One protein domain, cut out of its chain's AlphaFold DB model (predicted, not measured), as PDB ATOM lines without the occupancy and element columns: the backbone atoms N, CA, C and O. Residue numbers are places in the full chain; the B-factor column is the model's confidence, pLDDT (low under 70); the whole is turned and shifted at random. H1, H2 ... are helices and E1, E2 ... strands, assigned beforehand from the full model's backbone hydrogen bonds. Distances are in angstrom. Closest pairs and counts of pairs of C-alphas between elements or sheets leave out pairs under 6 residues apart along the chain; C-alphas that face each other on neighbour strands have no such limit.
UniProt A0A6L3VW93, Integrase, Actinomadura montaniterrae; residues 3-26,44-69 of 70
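This is residues 3 to 26 and 44 to 69 of the 70 residues of the protein "Integrase" of Actinomadura montaniterrae (UniProt A0A6L3VW93). A two-stranded hairpin, E1 and E2, forms the middle of a thin, open rod; the long helix H1 reaches past one end, and the short H2 extends the other. Residues 3 to 11 and 44 to 50 stick out freely. The printed part has 50 residues, in order H1, H2, E1, E2, class mixed; it is extended, with a radius of gyration of the C-alphas of 15.5 A and spans of 54 by 19 by 12 A.

Look first at the hairpin of E1, residues 53 to 58, and E2, residues 63 to 68, antiparallel at 159 degrees: N 56 and O 65 are 2.8 A apart, within hydrogen-bond range. Next find H1, residues 3 to 22; its closest C-alpha pair with E2 is Phe 16 and Leu 63, 8.0 A. H1 and E1 are apart. H2, residues 45 to 49, is apart from E2 and H1. In H1 and H2 every O i to N i+4 pair is within hydrogen-bond range.

Find C-alpha 3 at (-0.570, -53.473, -0.132); from there H1 runs 28.3 A. E1 spans 16.2 A; E2 runs 16.7 A to C-alpha 68 at (36.606, -43.323, -12.016).

The C-alphas of Ile 3 and Glu 44, the farthest apart, are 54.1 A apart. Residues 27 to 43 are not printed, and C-alphas 26 and 44 are 26.0 A apart across this cut. The links H2 to E1 and E1 to E2 are tight. Confidence is under 70 at residues 3 to 5, 23 to 26, 55, 61 and 65 to 69.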
ATOM      1  N   ILE A   3      -1.551 -53.710  -1.202       59.88
ATOM      2  CA  ILE A   3      -0.570 -53.473  -0.132       59.88
ATOM      3  C   ILE A   3       0.819 -54.025  -0.498       59.88
ATOM      4  O   ILE A   3       1.830 -53.389  -0.212       59.88
ATOM      5  N   LEU A   4       0.892 -55.170  -1.191       59.69
ATOM      6  CA  LEU A   4       2.170 -55.751  -1.629       59.69
ATOM      7  C   LEU A   4       2.868 -54.866  -2.679       59.69
ATOM      8  O   LEU A   4       4.076 -54.656  -2.605       59.69
ATOM      9  N   LYS A   5       2.094 -54.286  -3.610       63.62
ATOM     10  CA  LYS A   5       2.613 -53.364  -4.631       63.62
ATOM     11  C   LYS A   5       3.085 -52.047  -4.017       63.62
ATOM     12  O   LYS A   5       4.124 -51.541  -4.421       63.62
ATOM     13  N   GLN A   6       2.374 -51.524  -3.016       76.75
ATOM     14  CA  GLN A   6       2.792 -50.309  -2.315       76.75
ATOM     15  C   GLN A   6       4.088 -50.521  -1.525       76.75
ATOM     16  O   GLN A   6       4.985 -49.688  -1.597       76.75
ATOM     17  N   ARG A   7       4.227 -51.649  -0.812       82.88
ATOM     18  CA  ARG A   7       5.473 -51.983  -0.099       82.88
ATOM     19  C   ARG A   7       6.648 -52.131  -1.064       82.88
ATOM     20  O   ARG A   7       7.729 -51.632  -0.768       82.88
ATOM     21  N   TYR A   8       6.422 -52.750  -2.221       80.62
ATOM     22  CA  TYR A   8       7.435 -52.861  -3.268       80.62
ATOM     23  C   TYR A   8       7.831 -51.490  -3.840       80.62
ATOM     24  O   TYR A   8       9.016 -51.191  -3.959       80.62
ATOM     25  N   LEU A   9       6.853 -50.625  -4.124       85.31
ATOM     26  CA  LEU A   9       7.107 -49.277  -4.633       85.31
ATOM     27  C   LEU A   9       7.884 -48.421  -3.624       85.31
ATOM     28  O   LEU A   9       8.857 -47.773  -3.992       85.31
ATOM     29  N   LEU A  10       7.498 -48.454  -2.346       89.62
ATOM     30  CA  LEU A  10       8.204 -47.730  -1.287       89.62
ATOM     31  C   LEU A  10       9.634 -48.243  -1.093       89.62
ATOM     32  O   LEU A  10      10.530 -47.452  -0.815       89.62
ATOM     33  N   HIS A  11       9.863 -49.549  -1.252       86.69
ATOM     34  CA  HIS A  11      11.206 -50.120  -1.196       86.69
ATOM     35  C   HIS A  11      12.075 -49.625  -2.360       86.69
ATOM     36  O   HIS A  11      13.178 -49.136  -2.133       86.69
ATOM     37  N   ALA A  12      11.563 -49.691  -3.592       82.88
ATOM     38  CA  ALA A  12      12.272 -49.199  -4.773       82.88
ATOM     39  C   ALA A  12      12.579 -47.694  -4.680       82.88
ATOM     40  O   ALA A  12      13.683 -47.273  -5.015       82.88
ATOM     41  N   LEU A  13      11.635 -46.896  -4.166       88.44
ATOM     42  CA  LEU A  13      11.835 -45.464  -3.932       88.44
ATOM     43  C   LEU A  13      12.921 -45.197  -2.890       88.44
ATOM     44  O   LEU A  13      13.801 -44.381  -3.141       88.44
ATOM     45  N   ARG A  14      12.923 -45.914  -1.760       87.19
ATOM     46  CA  ARG A  14      13.971 -45.757  -0.739       87.19
ATOM     47  C   ARG A  14      15.355 -46.114  -1.267       87.19
ATOM     48  O   ARG A  14      16.317 -45.421  -0.941       87.19
ATOM     49  N   GLU A  15      15.473 -47.167  -2.075       83.19
ATOM     50  CA  GLU A  15      16.747 -47.524  -2.709       83.19
ATOM     51  C   GLU A  15      17.202 -46.459  -3.706       83.19
ATOM     52  O   GLU A  15      18.370 -46.074  -3.694       83.19
ATOM     53  N   PHE A  16      16.279 -45.942  -4.518       81.06
ATOM     54  CA  PHE A  16      16.548 -44.862  -5.462       81.06
ATOM     55  C   PHE A  16      17.019 -43.591  -4.741       81.06
ATOM     56  O   PHE A  16      18.081 -43.056  -5.054       81.06
ATOM     57  N   GLU A  17      16.277 -43.136  -3.730       83.38
ATOM     58  CA  GLU A  17      16.619 -41.955  -2.933       83.38
ATOM     59  C   GLU A  17      17.962 -42.125  -2.225       83.38
ATOM     60  O   GLU A  17      18.813 -41.242  -2.301       83.38
ATOM     61  N   THR A  18      18.185 -43.263  -1.564       83.56
ATOM     62  CA  THR A  18      19.446 -43.537  -0.859       83.56
ATOM     63  C   THR A  18      20.615 -43.534  -1.836       83.56
ATOM     64  O   THR A  18      21.633 -42.900  -1.567       83.56
ATOM     65  N   PHE A  19      20.460 -44.183  -2.992       76.44
ATOM     66  CA  PHE A  19      21.495 -44.249  -4.014       76.44
ATOM     67  C   PHE A  19      21.859 -42.861  -4.549       76.44
ATOM     68  O   PHE A  19      23.026 -42.500  -4.492       76.44
ATOM     69  N   TYR A  20      20.895 -42.047  -4.988       72.00
ATOM     70  CA  TYR A  20      21.188 -40.721  -5.558       72.00
ATOM     71  C   TYR A  20      21.586 -39.664  -4.518       72.00
ATOM     72  O   TYR A  20      22.314 -38.723  -4.839       72.00
ATOM     73  N   ASN A  21      21.140 -39.805  -3.266       75.50
ATOM     74  CA  ASN A  21      21.557 -38.909  -2.186       75.50
ATOM     75  C   ASN A  21      22.978 -39.220  -1.692       75.50
ATOM     76  O   ASN A  21      23.709 -38.285  -1.366       75.50
ATOM     77  N   GLN A  22      23.376 -40.498  -1.637       75.06
ATOM     78  CA  GLN A  22      24.727 -40.919  -1.235       75.06
ATOM     79  C   GLN A  22      25.735 -40.802  -2.378       75.06
ATOM     80  O   GLN A  22      26.852 -40.327  -2.193       75.06
ATOM     81  N   HIS A  23      25.335 -41.230  -3.568       65.69
ATOM     82  CA  HIS A  23      26.109 -41.143  -4.787       65.69
ATOM     83  C   HIS A  23      25.489 -40.015  -5.599       65.69
ATOM     84  O   HIS A  23      24.604 -40.279  -6.398       65.69
ATOM     85  N   ARG A  24      25.886 -38.757  -5.349       65.88
ATOM     86  CA  ARG A  24      25.523 -37.604  -6.193       65.88
ATOM     87  C   ARG A  24      26.405 -37.629  -7.446       65.88
ATOM     88  O   ARG A  24      27.468 -37.011  -7.432       65.88
ATOM     89  N   PRO A  25      26.014 -38.309  -8.540       62.94
ATOM     90  CA  PRO A  25      26.859 -38.429  -9.730       62.94
ATOM     91  C   PRO A  25      26.728 -37.163 -10.592       62.94
ATOM     92  O   PRO A  25      27.523 -36.887 -11.483       62.94
ATOM     93  N   HIS A  26      25.686 -36.385 -10.310       57.75
ATOM     94  CA  HIS A  26      25.349 -35.115 -10.888       57.75
ATOM     95  C   HIS A  26      25.747 -34.123  -9.816       57.75
ATOM     96  O   HIS A  26      25.097 -34.030  -8.771       57.75
ATOM     97  N   GLU A  44      43.531 -39.741 -27.353       89.56
ATOM     98  CA  GLU A  44      44.232 -40.952 -27.786       89.56
ATOM     99  C   GLU A  44      43.380 -42.209 -27.515       89.56
ATOM    100  O   GLU A  44      43.064 -42.479 -26.352       89.56
ATOM    101  N   PRO A  45      43.038 -43.007 -28.546       83.62
ATOM    102  CA  PRO A  45      42.173 -44.181 -28.408       83.62
ATOM    103  C   PRO A  45      42.688 -45.211 -27.402       83.62
ATOM    104  O   PRO A  45      41.906 -45.731 -26.609       83.62
ATOM    105  N   ASP A  46      44.001 -45.451 -27.380       85.19
ATOM    106  CA  ASP A  46      44.621 -46.403 -26.454       85.19
ATOM    107  C   ASP A  46      44.468 -45.934 -25.003       85.19
ATOM    108  O   ASP A  46      44.074 -46.701 -24.127       85.19
ATOM    109  N   LYS A  47      44.667 -44.637 -24.737       80.25
ATOM    110  CA  LYS A  47      44.454 -44.064 -23.399       80.25
ATOM    111  C   LYS A  47      42.994 -44.162 -22.968       80.25
ATOM    112  O   LYS A  47      42.736 -44.453 -21.804       80.25
ATOM    113  N   ILE A  48      42.051 -43.965 -23.893       82.06
ATOM    114  CA  ILE A  48      40.613 -44.125 -23.633       82.06
ATOM    115  C   ILE A  48      40.273 -45.587 -23.321       82.06
ATOM    116  O   ILE A  48      39.515 -45.851 -22.391       82.06
ATOM    117  N   ALA A  49      40.852 -46.541 -24.052       79.75
ATOM    118  CA  ALA A  49      40.633 -47.969 -23.825       79.75
ATOM    119  C   ALA A  49      41.167 -48.442 -22.460       79.75
ATOM    120  O   ALA A  49      40.633 -49.386 -21.880       79.75
ATOM    121  N   HIS A  50      42.190 -47.768 -21.932       80.56
ATOM    122  CA  HIS A  50      42.792 -48.069 -20.634       80.56
ATOM    123  C   HIS A  50      42.203 -47.272 -19.455       80.56
ATOM    124  O   HIS A  50      42.661 -47.450 -18.325       80.56
ATOM    125  N   LEU A  51      41.182 -46.429 -19.666       78.69
ATOM    126  CA  LEU A  51      40.498 -45.747 -18.564       78.69
ATOM    127  C   LEU A  51      39.827 -46.775 -17.638       78.69
ATOM    128  O   LEU A  51      38.863 -47.444 -18.012       78.69
ATOM    129  N   ASN A  52      40.295 -46.859 -16.390       74.12
ATOM    130  CA  ASN A  52      39.697 -47.732 -15.386       74.12
ATOM    131  C   ASN A  52      38.418 -47.097 -14.814       74.12
ATOM    132  O   ASN A  52      38.424 -46.416 -13.785       74.12
ATOM    133  N   VAL A  53      37.302 -47.284 -15.516       71.69
ATOM    134  CA  VAL A  53      35.971 -46.897 -15.034       71.69
ATOM    135  C   VAL A  53      35.313 -48.114 -14.402       71.69
ATOM    136  O   VAL A  53      34.927 -49.061 -15.086       71.69
ATOM    137  N   ARG A  54      35.157 -48.087 -13.079       74.62
ATOM    138  CA  ARG A  54      34.439 -49.123 -12.341       74.62
ATOM    139  C   ARG A  54      32.956 -48.797 -12.347       74.62
ATOM    140  O   ARG A  54      32.529 -47.721 -11.934       74.62
ATOM    141  N   ARG A  55      32.162 -49.740 -12.846       68.88
ATOM    142  CA  ARG A  55      30.717 -49.606 -12.994       68.88
ATOM    143  C   ARG A  55      30.020 -50.535 -11.999       68.88
ATOM    144  O   ARG A  55      30.117 -51.751 -12.132       68.88
ATOM    145  N   THR A  56      29.326 -49.973 -11.013       77.56
ATOM    146  CA  THR A  56      28.639 -50.740  -9.962       77.56
ATOM    147  C   THR A  56      27.139 -50.759 -10.232       77.56
ATOM    148  O   THR A  56      26.470 -49.726 -10.159       77.56
ATOM    149  N   GLN A  57      26.603 -51.944 -10.529       71.88
ATOM    150  CA  GLN A  57      25.189 -52.147 -10.842       71.88
ATOM    151  C   GLN A  57      24.369 -52.483  -9.589       71.88
ATOM    152  O   GLN A  57      24.801 -53.260  -8.737       71.88
ATOM    153  N   ARG A  58      23.163 -51.915  -9.484       70.62
ATOM    154  CA  ARG A  58      22.175 -52.190  -8.422       70.62
ATOM    155  C   ARG A  58      20.774 -52.362  -9.020       70.62
ATOM    156  O   ARG A  58      20.545 -52.008 -10.177       70.62
ATOM    157  N   LEU A  59      19.845 -52.937  -8.246       72.38
ATOM    158  CA  LEU A  59      18.460 -53.230  -8.665       72.38
ATOM    159  C   LEU A  59      18.376 -53.917 -10.042       72.38
ATOM    160  O   LEU A  59      17.760 -53.391 -10.968       72.38
ATOM    161  N   GLY A  60      19.052 -55.055 -10.219       72.12
ATOM    162  CA  GLY A  60      18.994 -55.820 -11.474       72.12
ATOM    163  C   GLY A  60      19.558 -55.098 -12.708       72.12
ATOM    164  O   GLY A  60      19.223 -55.473 -13.825       72.12
ATOM    165  N   GLY A  61      20.385 -54.059 -12.524       69.00
ATOM    166  CA  GLY A  61      20.999 -53.283 -13.609       69.00
ATOM    167  C   GLY A  61      20.280 -51.974 -13.945       69.00
ATOM    168  O   GLY A  61      20.777 -51.201 -14.761       69.00
ATOM    169  N   THR A  62      19.152 -51.693 -13.289       70.00
ATOM    170  CA  THR A  62      18.391 -50.446 -13.478       70.00
ATOM    171  C   THR A  62      19.120 -49.233 -12.898       70.00
ATOM    172  O   THR A  62      18.984 -48.124 -13.408       70.00
ATOM    173  N   LEU A  63      19.910 -49.444 -11.839       70.69
ATOM    174  CA  LEU A  63      20.743 -48.416 -11.226       70.69
ATOM    175  C   LEU A  63      22.215 -48.695 -11.477       70.69
ATOM    176  O   LEU A  63      22.671 -49.839 -11.412       70.69
ATOM    177  N   ASN A  64      22.958 -47.623 -11.732       71.31
ATOM    178  CA  ASN A  64      24.360 -47.727 -12.051       71.31
ATOM    179  C   ASN A  64      25.184 -46.563 -11.500       71.31
ATOM    180  O   ASN A  64      24.922 -45.411 -11.838       71.31
ATOM    181  N   ALA A  65      26.211 -46.888 -10.722       69.75
ATOM    182  CA  ALA A  65      27.237 -45.948 -10.288       69.75
ATOM    183  C   ALA A  65      28.466 -46.088 -11.189       69.75
ATOM    184  O   ALA A  65      28.876 -47.205 -11.508       69.75
ATOM    185  N   CYS A  66      29.047 -44.963 -11.596       68.88
ATOM    186  CA  CYS A  66      30.327 -44.934 -12.294       68.88
ATOM    187  C   CYS A  66      31.355 -44.289 -11.370       68.88
ATOM    188  O   CYS A  66      31.239 -43.112 -11.039       68.88
ATOM    189  N   GLU A  67      32.359 -45.058 -10.970       67.81
ATOM    190  CA  GLU A  67      33.504 -44.580 -10.206       67.81
ATOM    191  C   GLU A  67      34.723 -44.585 -11.127       67.81
ATOM    192  O   GLU A  67      35.084 -45.611 -11.709       67.81
ATOM    193  N   HIS A  68      35.345 -43.421 -11.300       65.25
ATOM    194  CA  HIS A  68      36.606 -43.323 -12.016       65.25
ATOM    195  C   HIS A  68      37.744 -43.551 -11.018       65.25
ATOM    196  O   HIS A  68      37.952 -42.730 -10.126       65.25
ATOM    197  N   ALA A  69      38.441 -44.679 -11.144       55.56
ATOM    198  CA  ALA A  69      39.680 -44.920 -10.418       55.56
ATOM    199  C   ALA A  69      40.818 -44.380 -11.291       55.56
ATOM    200  O   ALA A  69      41.244 -45.057 -12.226       55.56
TER     201      ALA A  69